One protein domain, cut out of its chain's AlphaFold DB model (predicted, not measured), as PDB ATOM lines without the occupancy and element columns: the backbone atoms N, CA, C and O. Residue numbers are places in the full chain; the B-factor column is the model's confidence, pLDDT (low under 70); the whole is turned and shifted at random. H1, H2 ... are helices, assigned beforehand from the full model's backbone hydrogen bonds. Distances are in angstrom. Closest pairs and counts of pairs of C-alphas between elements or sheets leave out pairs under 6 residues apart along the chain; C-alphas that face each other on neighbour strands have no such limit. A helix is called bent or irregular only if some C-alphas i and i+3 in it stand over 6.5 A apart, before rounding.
ATOM      1  N   THR A  53     124.575 422.724 175.247       48.69
ATOM      2  CA  THR A  53     125.754 422.994 176.079       48.69
ATOM      3  C   THR A  53     125.614 422.265 177.404       48.69
ATOM      4  O   THR A  53     124.996 422.785 178.318       48.69
ATOM      5  N   GLU A  54     126.198 421.068 177.520       47.91
ATOM      6  CA  GLU A  54     126.235 420.285 178.764       47.91
ATOM      7  C   GLU A  54     127.106 420.976 179.837       47.91
ATOM      8  O   GLU A  54     128.202 420.518 180.179       47.91
ATOM      9  N   HIS A  55     126.638 422.085 180.409       52.28
ATOM     10  CA  HIS A  55     127.258 422.712 181.571       52.28
ATOM     11  C   HIS A  55     126.878 421.903 182.817       52.28
ATOM     12  O   HIS A  55     126.075 422.297 183.664       52.28
ATOM     13  N   THR A  56     127.502 420.731 182.964       51.75
ATOM     14  CA  THR A  56     127.348 419.916 184.172       51.75
ATOM     15  C   THR A  56     128.025 420.627 185.340       51.75
ATOM     16  O   THR A  56     129.218 420.461 185.607       51.75
ATOM     17  N   LEU A  57     127.247 421.434 186.059       57.94
ATOM     18  CA  LEU A  57     127.681 422.006 187.321       57.94
ATOM     19  C   LEU A  57     128.002 420.871 188.300       57.94
ATOM     20  O   LEU A  57     127.259 419.884 188.378       57.94
ATOM     21  N   PRO A  58     129.061 421.007 189.112       58.12
ATOM     22  CA  PRO A  58     129.236 420.113 190.237       58.12
ATOM     23  C   PRO A  58     127.984 420.189 191.119       58.12
ATOM     24  O   PRO A  58     127.594 421.262 191.572       58.12
ATOM     25  N   ILE A  59     127.370 419.029 191.382       59.72
ATOM     26  CA  ILE A  59     126.118 418.886 192.154       59.72
ATOM     27  C   ILE A  59     126.204 419.590 193.523       59.72
ATOM     28  O   ILE A  59     125.200 420.014 194.093       59.72
ATOM     29  N   GLN A  60     127.415 419.726 194.065       71.06
ATOM     30  CA  GLN A  60     127.666 420.400 195.327       71.06
ATOM     31  C   GLN A  60     127.926 421.899 195.133       71.06
ATOM     32  O   GLN A  60     128.979 422.300 194.636       71.06
ATOM     33  N   ALA A  61     127.022 422.727 195.663       77.00
ATOM     34  CA  ALA A  61     127.259 424.159 195.798       77.00
ATOM     35  C   ALA A  61     128.461 424.440 196.721       77.00
ATOM     36  O   ALA A  61     128.551 423.919 197.839       77.00
ATOM     37  N   ARG A  62     129.385 425.291 196.264       88.50
ATOM     38  CA  ARG A  62     130.600 425.692 196.997       88.50
ATOM     39  C   ARG A  62     130.459 427.121 197.506       88.50
ATOM     40  O   ARG A  62     129.864 427.975 196.857       88.50
ATOM     41  N   LEU A  63     131.042 427.419 198.665       90.44
ATOM     42  CA  LEU A  63     131.081 428.790 199.172       90.44
ATOM     43  C   LEU A  63     132.248 429.552 198.546       90.44
ATOM     44  O   LEU A  63     133.379 429.065 198.520       90.44
ATOM     45  N   TYR A  64     132.010 430.793 198.125       90.62
ATOM     46  CA  TYR A  64     133.067 431.654 197.587       90.62
ATOM     47  C   TYR A  64     134.244 431.816 198.567       90.62
ATOM     48  O   TYR A  64     135.402 431.920 198.165       90.62
ATOM     49  N   THR A  65     133.976 431.806 199.874       89.44
ATOM     50  CA  THR A  65     134.987 431.964 200.928       89.44
ATOM     51  C   THR A  65     135.965 430.794 201.007       89.44
ATOM     52  O   THR A  65     137.141 431.038 201.285       89.44
ATOM     53  N   SER A  66     135.538 429.568 200.685       89.38
ATOM     54  CA  SER A  66     136.389 428.368 200.707       89.38
ATOM     55  C   SER A  66     137.271 428.211 199.464       89.38
ATOM     56  O   SER A  66     138.110 427.317 199.421       89.38
ATOM     57  N   LEU A  67     137.095 429.062 198.448       89.56
ATOM     58  CA  LEU A  67     137.858 428.985 197.200       89.56
ATOM     59  C   LEU A  67     139.299 429.485 197.361       89.56
ATOM     60  O   LEU A  67     139.607 430.328 198.216       89.56
ATOM     61  N   SER A  68     140.182 429.014 196.480       92.12
ATOM     62  CA  SER A  68     141.568 429.490 196.421       92.12
ATOM     63  C   SER A  68     141.643 430.953 195.961       92.12
ATOM     64  O   SER A  68     140.765 431.447 195.255       92.12
ATOM     65  N   THR A  69     142.710 431.674 196.313       88.19
ATOM     66  CA  THR A  69     142.889 433.077 195.886       88.19
ATOM     67  C   THR A  69     142.958 433.227 194.362       88.19
ATOM     68  O   THR A  69     142.469 434.220 193.820       88.19
ATOM     69  N   LYS A  70     143.522 432.232 193.661       87.19
ATOM     70  CA  LYS A  70     143.591 432.200 192.192       87.19
ATOM     71  C   LYS A  70     142.193 432.078 191.582       87.19
ATOM     72  O   LYS A  70     141.808 432.915 190.774       87.19
ATOM     73  N   GLU A  71     141.407 431.112 192.052       88.19
ATOM     74  CA  GLU A  71     140.022 430.884 191.613       88.19
ATOM     75  C   GLU A  71     139.128 432.094 191.921       88.19
ATOM     76  O   GLU A  71     138.429 432.600 191.049       88.19
ATOM     77  N   LYS A  72     139.254 432.668 193.123       90.06
ATOM     78  CA  LYS A  72     138.582 433.920 193.510       90.06
ATOM     79  C   LYS A  72     138.898 435.081 192.568       90.06
ATOM     80  O   LYS A  72     138.046 435.947 192.365       90.06
ATOM     81  N   THR A  73     140.129 435.147 192.068       87.50
ATOM     82  CA  THR A  73     140.583 436.217 191.172       87.50
ATOM     83  C   THR A  73     140.008 436.040 189.776       87.50
ATOM     84  O   THR A  73     139.486 437.026 189.256       87.50
ATOM     85  N   ARG A  74     140.034 434.803 189.260       87.00
ATOM     86  CA  ARG A  74     139.450 434.396 187.978       87.00
ATOM     87  C   ARG A  74     137.944 434.655 187.927       87.00
ATOM     88  O   ARG A  74     137.516 435.487 187.143       87.00
ATOM     89  N   LEU A  75     137.177 434.096 188.867       88.44
ATOM     90  CA  LEU A  75     135.717 434.265 188.929       88.44
ATOM     91  C   LEU A  75     135.289 435.736 189.021       88.44
ATOM     92  O   LEU A  75     134.259 436.144 188.501       88.44
ATOM     93  N   ARG A  76     136.088 436.567 189.701       87.75
ATOM     94  CA  ARG A  76     135.849 438.017 189.763       87.75
ATOM     95  C   ARG A  76     136.129 438.729 188.444       87.75
ATOM     96  O   ARG A  76     135.565 439.796 188.245       87.75
ATOM     97  N   ALA A  77     137.068 438.233 187.644       85.00
ATOM     98  CA  ALA A  77     137.386 438.794 186.337       85.00
ATOM     99  C   ALA A  77     136.307 438.407 185.316       85.00
ATOM    100  O   ALA A  77     135.791 439.293 184.648       85.00
ATOM    101  N   GLU A  78     135.893 437.139 185.304       85.19
ATOM    102  CA  GLU A  78     134.788 436.629 184.476       85.19
ATOM    103  C   GLU A  78     133.478 437.361 184.804       85.19
ATOM    104  O   GLU A  78     132.868 437.981 183.937       85.19
ATOM    105  N   ALA A  79     133.113 437.438 186.090       86.25
ATOM    106  CA  ALA A  79     131.940 438.197 186.522       86.25
ATOM    107  C   ALA A  79     132.035 439.697 186.195       86.25
ATOM    108  O   ALA A  79     131.014 440.350 186.012       86.25
ATOM    109  N   ALA A  80     133.244 440.268 186.151       84.94
ATOM    110  CA  ALA A  80     133.412 441.668 185.777       84.94
ATOM    111  C   ALA A  80     133.185 441.923 184.285       84.94
ATOM    112  O   ALA A  80     132.819 443.039 183.921       84.94
ATOM    113  N   LEU A  81     133.415 440.905 183.458       82.94
ATOM    114  CA  LEU A  81     133.248 440.948 182.014       82.94
ATOM    115  C   LEU A  81     131.780 440.720 181.627       82.94
ATOM    116  O   LEU A  81     131.207 441.531 180.911       82.94
ATOM    117  N   LEU A  82     131.153 439.683 182.191       80.69
ATOM    118  CA  LEU A  82     129.786 439.278 181.842       80.69
ATOM    119  C   LEU A  82     128.680 440.087 182.533       80.69
ATOM    120  O   LEU A  82     127.543 440.099 182.075       80.69
ATOM    121  N   CYS A  83     128.966 440.746 183.659       83.81
ATOM    122  CA  CYS A  83     127.950 441.478 184.423       83.81
ATOM    123  C   CYS A  83     128.206 442.996 184.386       83.81
ATOM    124  O   CYS A  83     128.646 443.570 185.391       83.81
ATOM    125  N   PRO A  84     127.872 443.704 183.291       81.62
ATOM    126  CA  PRO A  84     128.121 445.145 183.163       81.62
ATOM    127  C   PRO A  84     127.353 445.979 184.201       81.62
ATOM    128  O   PRO A  84     127.750 447.094 184.542       81.62
ATOM    129  N   SER A  85     126.290 445.434 184.805       79.19
ATOM    130  CA  SER A  85     125.560 446.076 185.904       79.19
ATOM    131  C   SER A  85     126.471 446.550 187.046       79.19
ATOM    132  O   SER A  85     126.163 447.561 187.680       79.19
ATOM    133  N   ILE A  86     127.643 445.938 187.263       81.75
ATOM    134  CA  ILE A  86     128.596 446.335 188.314       81.75
ATOM    135  C   ILE A  86     129.199 447.739 188.158       81.75
ATOM    136  O   ILE A  86     129.810 448.233 189.116       81.75
ATOM    137  N   VAL A  87     129.041 448.414 187.016       79.56
ATOM    138  CA  VAL A  87     129.494 449.809 186.849       79.56
ATOM    139  C   VAL A  87     128.399 450.842 187.102       79.56
ATOM    140  O   VAL A  87     128.712 452.018 187.275       79.56
ATOM    141  N   LYS A  88     127.133 450.417 187.231       78.62
ATOM    142  CA  LYS A  88     125.995 451.311 187.511       78.62
ATOM    143  C   LYS A  88     126.210 452.149 188.779       78.62
ATOM    144  O   LYS A  88     126.984 451.790 189.672       78.62
ATOM    145  N   SER A  89     125.511 453.278 188.877       73.19
ATOM    146  CA  SER A  89     125.588 454.175 190.041       73.19
ATOM    147  C   SER A  89     125.388 453.423 191.362       73.19
ATOM    148  O   SER A  89     124.559 452.524 191.450       73.19
ATOM    149  N   GLY A  90     126.085 453.825 192.430       68.50
ATOM    150  CA  GLY A  90     125.931 453.215 193.762       68.50
ATOM    151  C   GLY A  90     124.510 453.293 194.344       68.50
ATOM    152  O   GLY A  90     124.218 452.616 195.323       68.50
ATOM    153  N   ARG A  91     123.619 454.093 193.738       69.62
ATOM    154  CA  ARG A  91     122.196 454.188 194.099       69.62
ATOM    155  C   ARG A  91     121.321 453.100 193.465       69.62
ATOM    156  O   ARG A  91     120.170 452.958 193.874       69.62
ATOM    157  N   SER A  92     121.816 452.350 192.476       76.75
ATOM    158  CA  SER A  92     121.039 451.271 191.863       76.75
ATOM    159  C   SER A  92     120.914 450.103 192.839       76.75
ATOM    160  O   SER A  92     121.908 449.455 193.179       76.75
ATOM    161  N   ARG A  93     119.684 449.822 193.270       68.81
ATOM    162  CA  ARG A  93     119.355 448.564 193.950       68.81
ATOM    163  C   ARG A  93     119.572 447.422 192.946       68.81
ATOM    164  O   ARG A  93     119.394 447.636 191.751       68.81
ATOM    165  N   ASN A  94     120.007 446.259 193.426       80.88
ATOM    166  CA  ASN A  94     120.158 445.023 192.635       80.88
ATOM    167  C   ASN A  94     121.322 445.004 191.630       80.88
ATOM    168  O   ASN A  94     121.435 444.136 190.774       80.88
ATOM    169  N   LYS A  95     122.246 445.957 191.757       82.94
ATOM    170  CA  LYS A  95     123.427 446.103 190.899       82.94
ATOM    171  C   LYS A  95     124.297 444.841 190.767       82.94
ATOM    172  O   LYS A  95     124.995 444.674 189.771       82.94
ATOM    173  N   TYR A  96     124.319 444.026 191.815       87.00
ATOM    174  CA  TYR A  96     125.195 442.863 191.931       87.00
ATOM    175  C   TYR A  96     124.451 441.540 191.756       87.00
ATOM    176  O   TYR A  96     125.083 440.493 191.864       87.00
ATOM    177  N   ASP A  97     123.143 441.579 191.509       86.25
ATOM    178  CA  ASP A  97     122.306 440.382 191.457       86.25
ATOM    179  C   ASP A  97     122.741 439.489 190.292       86.25
ATOM    180  O   ASP A  97     122.946 438.294 190.492       86.25
ATOM    181  N   ASP A  98     123.042 440.095 189.139       82.94
ATOM    182  CA  ASP A  98     123.590 439.410 187.961       82.94
ATOM    183  C   ASP A  98     124.876 438.637 188.298       82.94
ATOM    184  O   ASP A  98     125.044 437.495 187.885       82.94
ATOM    185  N   VAL A  99     125.757 439.210 189.129       87.12
ATOM    186  CA  VAL A  99     127.010 438.553 189.541       87.12
ATOM    187  C   VAL A  99     126.746 437.368 190.464       87.12
ATOM    188  O   VAL A  99     127.410 436.339 190.359       87.12
ATOM    189  N   VAL A 100     125.809 437.508 191.406       88.69
ATOM    190  CA  VAL A 100     125.437 436.401 192.303       88.69
ATOM    191  C   VAL A 100     124.850 435.261 191.492       88.69
ATOM    192  O   VAL A 100     125.219 434.109 191.716       88.69
ATOM    193  N   LEU A 101     123.964 435.595 190.557       84.25
ATOM    194  CA  LEU A 101     123.304 434.629 189.703       84.25
ATOM    195  C   LEU A 101     124.322 433.924 188.812       84.25
ATOM    196  O   LEU A 101     124.366 432.705 188.843       84.25
ATOM    197  N   PHE A 102     125.211 434.669 188.151       84.81
ATOM    198  CA  PHE A 102     126.294 434.119 187.337       84.81
ATOM    199  C   PHE A 102     127.164 433.117 188.112       84.81
ATOM    200  O   PHE A 102     127.355 431.979 187.684       84.81
ATOM    201  N   LEU A 103     127.652 433.502 189.299       87.25
ATOM    202  CA  LEU A 103     128.494 432.620 190.115       87.25
ATOM    203  C   LEU A 103     127.751 431.349 190.541       87.25
ATOM    204  O   LEU A 103     128.352 430.275 190.597       87.25
ATOM    205  N   LEU A 104     126.454 431.460 190.822       84.88
ATOM    206  CA  LEU A 104     125.629 430.329 191.220       84.88
ATOM    207  C   LEU A 104     125.310 429.404 190.038       84.88
ATOM    208  O   LEU A 104     125.455 428.194 190.181       84.88
ATOM    209  N   THR A 105     124.881 429.953 188.902       77.81
ATOM    210  CA  THR A 105     124.368 429.177 187.764       77.81
ATOM    211  C   THR A 105     125.458 428.637 186.859       77.81
ATOM    212  O   THR A 105     125.243 427.586 186.284       77.81
ATOM    213  N   TYR A 106     126.610 429.300 186.730       78.06
ATOM    214  CA  TYR A 106     127.691 428.834 185.846       78.06
ATOM    215  C   TYR A 106     128.822 428.133 186.599       78.06
ATOM    216  O   TYR A 106     129.507 427.282 186.042       78.06
ATOM    217  N   HIS A 107     129.014 428.447 187.883       81.50
ATOM    218  CA  HIS A 107     130.105 427.862 188.671       81.50
ATOM    219  C   HIS A 107     129.636 427.061 189.891       81.50
ATOM    220  O   HIS A 107     130.469 426.452 190.569       81.50
ATOM    221  N   GLY A 108     128.337 427.058 190.216       84.38
ATOM    222  CA  GLY A 108     127.837 426.425 191.442       84.38
ATOM    223  C   GLY A 108     128.387 427.082 192.715       84.38
ATOM    224  O   GLY A 108     128.502 426.435 193.759       84.38
ATOM    225  N   VAL A 109     128.791 428.355 192.644       87.94
ATOM    226  CA  VAL A 109     129.438 429.084 193.739       87.94
ATOM    227  C   VAL A 109     128.482 430.098 194.355       87.94
ATOM    228  O   VAL A 109     128.041 431.049 193.718       87.94
ATOM    229  N   ILE A 110     128.252 429.973 195.659       90.31
ATOM    230  CA  ILE A 110     127.463 430.934 196.430       90.31
ATOM    231  C   ILE A 110     128.380 432.033 196.977       90.31
ATOM    232  O   ILE A 110     129.303 431.778 197.760       90.31
ATOM    233  N   CYS A 111     128.088 433.284 196.613       90.56
ATOM    234  CA  CYS A 111     128.811 434.463 197.087       90.56
ATOM    235  C   CYS A 111     127.887 435.448 197.819       90.56
ATOM    236  O   CYS A 111     127.360 436.389 197.232       90.56
ATOM    237  N   HIS A 112     127.738 435.283 199.134       87.06
ATOM    238  CA  HIS A 112     126.895 436.171 199.950       87.06
ATOM    239  C   HIS A 112     127.465 437.593 200.116       87.06
ATOM    240  O   HIS A 112     126.729 438.539 200.370       87.06
ATOM    241  N   GLN A 113     128.782 437.763 199.976       88.44
ATOM    242  CA  GLN A 113     129.481 439.040 200.184       88.44
ATOM    243  C   GLN A 113     129.721 439.841 198.885       88.44
ATOM    244  O   GLN A 113     130.600 440.701 198.848       88.44
ATOM    245  N   VAL A 114     128.985 439.553 197.803       88.31
ATOM    246  CA  VAL A 114     129.262 440.072 196.447       88.31
ATOM    247  C   VAL A 114     129.436 441.593 196.392       88.31
ATOM    248  O   VAL A 114     130.331 442.085 195.716       88.31
ATOM    249  N   ARG A 115     128.635 442.353 197.148       84.12
ATOM    250  CA  ARG A 115     128.681 443.818 197.151       84.12
ATOM    251  C   ARG A 115     130.075 444.287 197.542       84.12
ATOM    252  O   ARG A 115     130.726 445.027 196.807       84.12
ATOM    253  N   ASP A 116     130.558 443.767 198.663       83.50
ATOM    254  CA  ASP A 116     131.835 444.154 199.244       83.50
ATOM    255  C   ASP A 116     133.002 443.704 198.350       83.50
ATOM    256  O   ASP A 116     134.042 444.361 198.320       83.50
ATOM    257  N   LEU A 117     132.822 442.658 197.527       81.75
ATOM    258  CA  LEU A 117     133.842 442.246 196.564       81.75
ATOM    259  C   LEU A 117     134.177 443.313 195.516       81.75
ATOM    260  O   LEU A 117     135.309 443.292 195.020       81.75
ATOM    261  N   PHE A 118     133.221 444.178 195.174       77.50
ATOM    262  CA  PHE A 118     133.343 445.185 194.115       77.50
ATOM    263  C   PHE A 118     133.227 446.626 194.638       77.50
ATOM    264  O   PHE A 118     133.583 447.560 193.921       77.50
ATOM    265  N   SER A 119     132.757 446.830 195.874       72.19
ATOM    266  CA  SER A 119     132.575 448.161 196.473       72.19
ATOM    267  C   SER A 119     133.493 448.468 197.660       72.19
ATOM    268  O   SER A 119     133.634 449.639 198.003       72.19
ATOM    269  N   ALA A 120     134.093 447.472 198.327       66.69
ATOM    270  CA  ALA A 120     134.857 447.720 199.555       66.69
ATOM    271  C   ALA A 120     136.217 448.344 199.250       66.69
ATOM    272  O   ALA A 120     136.960 447.748 198.479       66.69
ATOM    273  N   GLY A 121     136.557 449.463 199.910       53.81
ATOM    274  CA  GLY A 121     137.732 450.336 199.698       53.81
ATOM    275  C   GLY A 121     139.113 449.672 199.549       53.81
ATOM    276  O   GLY A 121     140.009 450.224 198.913       53.81
ATOM    277  N   SER A 122     139.296 448.468 200.093       56.12
ATOM    278  CA  SER A 122     140.532 447.681 199.969       56.12
ATOM    279  C   SER A 122     140.770 447.129 198.558       56.12
ATOM    280  O   SER A 122     141.908 446.822 198.198       56.12
ATOM    281  N   VAL A 123     139.720 447.037 197.738       56.94
ATOM    282  CA  VAL A 123     139.766 446.503 196.369       56.94
ATOM    283  C   VAL A 123     140.501 447.448 195.399       56.94
ATOM    284  O   VAL A 123     141.128 446.964 194.461       56.94
ATOM    285  N   ALA A 124     140.524 448.765 195.645       56.97
ATOM    286  CA  ALA A 124     141.204 449.746 194.787       56.97
ATOM    287  C   ALA A 124     142.615 450.147 195.260       56.97
ATOM    288  O   ALA A 124     143.197 451.056 194.673       56.97
ATOM    289  N   LYS A 125     143.177 449.482 196.285       57.69
ATOM    290  CA  LYS A 125     144.500 449.778 196.883       57.69
ATOM    291  C   LYS A 125     144.705 451.281 197.195       57.69
ATOM    292  O   LYS A 125     145.386 451.976 196.441       57.69
ATOM    293  N   PRO A 126     144.223 451.772 198.349       52.09
ATOM    294  CA  PRO A 126     144.294 453.194 198.719       52.09
ATOM    295  C   PRO A 126     145.720 453.750 198.905       52.09
ATOM    296  O   PRO A 126     145.902 454.956 198.982       52.09
ATOM    297  N   ALA A 127     146.761 452.910 198.943       54.66
ATOM    298  CA  ALA A 127     148.153 453.355 199.089       54.66
ATOM    299  C   ALA A 127     148.757 454.018 197.827       54.66
ATOM    300  O   ALA A 127     149.866 454.537 197.893       54.66
ATOM    301  N   LYS A 128     148.068 453.990 196.675       51.12
ATOM    302  CA  LYS A 128     148.480 454.647 195.411       51.12
ATOM    303  C   LYS A 128     147.522 455.778 195.009       51.12
ATOM    304  O   LYS A 128     147.273 456.004 193.824       51.12
ATOM    305  N   ASP A 129     146.906 456.429 195.989       47.62
ATOM    306  CA  ASP A 129     145.775 457.319 195.755       47.62
ATOM    307  C   ASP A 129     146.197 458.796 195.692       47.62
ATOM    308  O   ASP A 129     146.093 459.527 196.669       47.62
ATOM    309  N   GLU A 130     146.695 459.238 194.533       52.09
ATOM    310  CA  GLU A 130     147.042 460.655 194.298       52.09
ATOM    311  C   GLU A 130     145.966 461.431 193.515       52.09
ATOM    312  O   GLU A 130     146.045 462.649 193.385       52.09
ATOM    313  N   LYS A 131     144.941 460.762 192.965       49.91
ATOM    314  CA  LYS A 131     143.961 461.391 192.054       49.91
ATOM    315  C   LYS A 131     142.551 460.853 192.269       49.91
ATOM    316  O   LYS A 131     142.102 460.032 191.470       49.91
ATOM    317  N   GLY A 132     141.890 461.256 193.357       50.09
ATOM    318  CA  GLY A 132     140.543 460.818 193.762       50.09
ATOM    319  C   GLY A 132     139.559 460.675 192.592       50.09
ATOM    320  O   GLY A 132     139.074 461.663 192.054       50.09
ATOM    321  N   GLY A 133     139.286 459.432 192.186       56.81
ATOM    322  CA  GLY A 133     138.459 459.091 191.024       56.81
ATOM    323  C   GLY A 133     137.469 457.965 191.323       56.81
ATOM    324  O   GLY A 133     137.453 457.421 192.428       56.81
ATOM    325  N   ILE A 134     136.645 457.594 190.334       65.44
ATOM    326  CA  ILE A 134     135.581 456.584 190.488       65.44
ATOM    327  C   ILE A 134     136.185 455.239 190.920       65.44
ATOM    328  O   ILE A 134     136.868 454.558 190.154       65.44
ATOM    329  N   TYR A 135     135.886 454.851 192.158       69.12
ATOM    330  CA  TYR A 135     136.410 453.675 192.851       69.12
ATOM    331  C   TYR A 135     136.370 452.377 192.019       69.12
ATOM    332  O   TYR A 135     137.363 451.657 191.903       69.12
ATOM    333  N   ILE A 136     135.230 452.117 191.377       70.44
ATOM    334  CA  ILE A 136     134.989 450.917 190.565       70.44
ATOM    335  C   ILE A 136     135.877 450.887 189.317       70.44
ATOM    336  O   ILE A 136     136.431 449.841 188.995       70.44
ATOM    337  N   LYS A 137     136.097 452.035 188.659       72.94
ATOM    338  CA  LYS A 137     136.963 452.128 187.471       72.94
ATOM    339  C   LYS A 137     138.386 451.660 187.791       72.94
ATOM    340  O   LYS A 137     139.007 450.962 186.996       72.94
ATOM    341  N   ARG A 138     138.892 451.980 188.985       70.88
ATOM    342  CA  ARG A 138     140.213 451.517 189.446       70.88
ATOM    343  C   ARG A 138     140.230 450.038 189.798       70.88
ATOM    344  O   ARG A 138     141.174 449.348 189.429       70.88
ATOM    345  N   ALA A 139     139.203 449.562 190.500       72.19
ATOM    346  CA  ALA A 139     139.066 448.150 190.842       72.19
ATOM    347  C   ALA A 139     139.070 447.263 189.583       72.19
ATOM    348  O   ALA A 139     139.752 446.239 189.562       72.19
ATOM    349  N   LEU A 140     138.378 447.699 188.526       75.75
ATOM    350  CA  LEU A 140     138.381 447.037 187.222       75.75
ATOM    351  C   LEU A 140     139.745 447.148 186.533       75.75
ATOM    352  O   LEU A 140     140.291 446.139 186.102       75.75
ATOM    353  N   LYS A 141     140.366 448.334 186.530       77.69
ATOM    354  CA  LYS A 141     141.692 448.529 185.923       77.69
ATOM    355  C   LYS A 141     142.791 447.677 186.571       77.69
ATOM    356  O   LYS A 141     143.676 447.182 185.888       77.69
ATOM    357  N   LEU A 142     142.722 447.436 187.881       74.00
ATOM    358  CA  LEU A 142     143.639 446.515 188.571       74.00
ATOM    359  C   LEU A 142     143.472 445.054 188.132       74.00
ATOM    360  O   LEU A 142     144.394 444.257 188.307       74.00
ATOM    361  N   LYS A 143     142.300 444.700 187.605       74.56
ATOM    362  CA  LYS A 143     141.946 443.355 187.147       74.56
ATOM    363  C   LYS A 143     141.983 443.205 185.629       74.56
ATOM    364  O   LYS A 143     141.764 442.099 185.157       74.56
ATOM    365  N   GLU A 144     142.329 444.256 184.889       77.25
ATOM    366  CA  GLU A 144     142.311 444.291 183.423       77.25
ATOM    367  C   GLU A 144     143.054 443.105 182.789       77.25
ATOM    368  O   GLU A 144     142.522 442.442 181.908       77.25
ATOM    369  N   ASN A 145     144.248 442.769 183.285       77.56
ATOM    370  CA  ASN A 145     145.018 441.638 182.759       77.56
ATOM    371  C   ASN A 145     144.334 440.285 182.990       77.56
ATOM    372  O   ASN A 145     144.449 439.392 182.160       77.56
ATOM    373  N   GLU A 146     143.641 440.121 184.115       79.06
ATOM    374  CA  GLU A 146     142.901 438.892 184.406       79.06
ATOM    375  C   GLU A 146     141.582 438.850 183.631       79.06
ATOM    376  O   GLU A 146     141.165 437.774 183.230       79.06
ATOM    377  N   MET A 147     140.962 440.006 183.363       79.75
ATOM    378  CA  MET A 147     139.791 440.109 182.484       79.75
ATOM    379  C   MET A 147     140.151 439.755 181.039       79.75
ATOM    380  O   MET A 147     139.428 438.996 180.414       79.75
ATOM    381  N   LYS A 148     141.298 440.227 180.534       80.56
ATOM    382  CA  LYS A 148     141.801 439.855 179.201       80.56
ATOM    383  C   LYS A 148     142.089 438.359 179.088       80.56
ATOM    384  O   LYS A 148     141.758 437.760 178.080       80.56
ATOM    385  N   LYS A 149     142.684 437.754 180.123       77.00
ATOM    386  CA  LYS A 149     142.891 436.297 180.163       77.00
ATOM    387  C   LYS A 149     141.570 435.541 180.199       77.00
ATOM    388  O   LYS A 149     141.409 434.601 179.445       77.00
ATOM    389  N   ALA A 150     140.635 435.979 181.043       76.75
ATOM    390  CA  ALA A 150     139.311 435.380 181.119       76.75
ATOM    391  C   ALA A 150     138.575 435.453 179.775       76.75
ATOM    392  O   ALA A 150     138.019 434.448 179.371       76.75
ATOM    393  N   ALA A 151     138.632 436.584 179.064       76.44
ATOM    394  CA  ALA A 151     138.043 436.708 177.729       76.44
ATOM    395  C   ALA A 151     138.614 435.662 176.755       76.44
ATOM    396  O   ALA A 151     137.858 434.910 176.162       76.44
ATOM    397  N   LEU A 152     139.945 435.540 176.692       74.75
ATOM    398  CA  LEU A 152     140.620 434.559 175.831       74.75
ATOM    399  C   LEU A 152     140.327 433.101 176.219       74.75
ATOM    400  O   LEU A 152     140.300 432.233 175.357       74.75
ATOM    401  N   ASP A 153     140.142 432.824 177.511       68.19
ATOM    402  CA  ASP A 153     139.819 431.484 178.014       68.19
ATOM    403  C   ASP A 153     138.329 431.127 177.810       68.19
ATOM    404  O   ASP A 153     137.962 429.959 177.931       68.19
ATOM    405  N   MET A 154     137.463 432.120 177.573       65.00
ATOM    406  CA  MET A 154     136.011 431.955 177.436       65.00
ATOM    407  C   MET A 154     135.544 431.836 175.980       65.00
ATOM    408  O   MET A 154     134.435 431.353 175.773       65.00
ATOM    409  N   ASP A 155     136.368 432.204 174.993       48.59
ATOM    410  CA  ASP A 155     136.010 432.169 173.562       48.59
ATOM    411  C   ASP A 155     135.621 430.762 173.048       48.59
ATOM    412  O   ASP A 155     134.870 430.661 172.086       48.59
ATOM    413  N   ASP A 156     136.012 429.672 173.721       45.91
ATOM    414  CA  ASP A 156     135.557 428.311 173.370       45.91
ATOM    415  C   ASP A 156     134.167 427.942 173.951       45.91
ATOM    416  O   ASP A 156     133.617 426.891 173.622       45.91
ATOM    417  N   ALA A 157     133.595 428.757 174.848       42.91
ATOM    418  CA  ALA A 157     132.358 428.441 175.579       42.91
ATOM    419  C   ALA A 157     131.148 429.314 175.198       42.91
ATOM    420  O   ALA A 157     130.044 429.044 175.672       42.91
ATOM    421  N   PHE A 158     131.345 430.343 174.370       44.38
ATOM    422  CA  PHE A 158     130.331 431.352 174.051       44.38
ATOM    423  C   PHE A 158     130.336 431.714 172.556       44.38
ATOM    424  O   PHE A 158     130.399 432.884 172.187       44.38
ATOM    425  N   GLU A 159     130.243 430.717 171.675       35.44
ATOM    426  CA  GLU A 159     129.617 430.966 170.374       35.44
ATOM    427  C   GLU A 159     128.101 431.058 170.628       35.44
ATOM    428  O   GLU A 159     127.503 430.106 171.119       35.44
ATOM    429  N   GLU A 160     127.500 432.211 170.331       41.31
ATOM    430  CA  GLU A 160     126.077 432.563 170.526       41.31
ATOM    431  C   GLU A 160     125.675 433.208 171.873       41.31
ATOM    432  O   GLU A 160     124.681 432.831 172.491       41.31
TER     433      GLU A 160
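What this domain is: This is residues 53 to 160 of the 195 residues of an uncharacterized protein of Deltaproteobacteria bacterium ADurb.Bin058 (UniProt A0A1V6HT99). A long, bent helix, H6, runs along one side of a body of crossed helices: its second arm crosses H1 in the middle, H3 packs on another side of H1, and the short helices H4 and H5 pack on the first arm. A loop, residues 127 to 133, sticks out at one end, and the first printed residues, a long stretch with no named element, reach to the other end. The printed part has 108 residues with six named helices, H1 to H6 in order along the chain, and no named strand; its class is all helix. It is compact, with a radius of gyration of the C-alphas of 14.5 A, yet elongated, spanning 47 by 27 by 27 A.

Where its parts are: Begin with H6, residues 135 to 154, at C-alpha 135, (136.410, 453.675, 192.851). By its hydrogen bonds it was assigned as one helix, but it is bent: C-alphas 142 and 145 are 7.7 A apart. Its arms are H6a, residues 135 to 142, 11.0 A long, and H6b, residues 145 to 154, 14.3 A long, which ends at (136.011, 431.955, 177.436). Find C-alpha 69 at (142.889, 433.077, 195.886); from there H1 runs 20.2 A to residue 82. H3, residues 97 to 107, is 15.0 A long, and H4, residues 114 to 119, is 8.7 A. H2, residues 84 to 87, and H5, residues 121 to 124, measure 6.1 A and 6.0 A, and are only just neither bent nor irregular.

How they stand to each other: Start at the hub, H6, whose arms are only just about perpendicular, at 71 degrees. H6b touches H1, about perpendicular at 73 degrees; their closest C-alphas, Ala 77 and Met 147, are 4.7 A apart. H6a touches H5, with C-alphas 124 and 139 closest at 4.8 A. H6a also touches H4, about perpendicular at 84 degrees, closest at Phe 118 and Ile 136, 6.9 A between C-alphas. With residues 75 to 79 alone H1 touches H3, at a steep tilt of 59 degrees, opposite ways; the C-alphas of Ala 79 and Val 99 are closest, at 5.8 A. H2 is close to but not clearly touching H6a, the C-alphas of Val 87 and Ile 136 being closest at 6.7 A. H3 and H6b are apart. In H1, H3, H6a and H6b every O i to N i+4 pair is within hydrogen-bond range, in H4 1 of 2; H2 and H5 are too short for such a pair.

The domain as a whole: Look to Glu 54 and Glu 130 for the two C-alphas farthest apart, 48.0 A. Residues 62 to 63 pair with residues 109 to 110, parallel. The printed part has no cut and no long link. Its mean pLDDT is 73.8; residues 53 to 59, 90 to 91, 93, 120 to 135 and 153 to 160 are under 70.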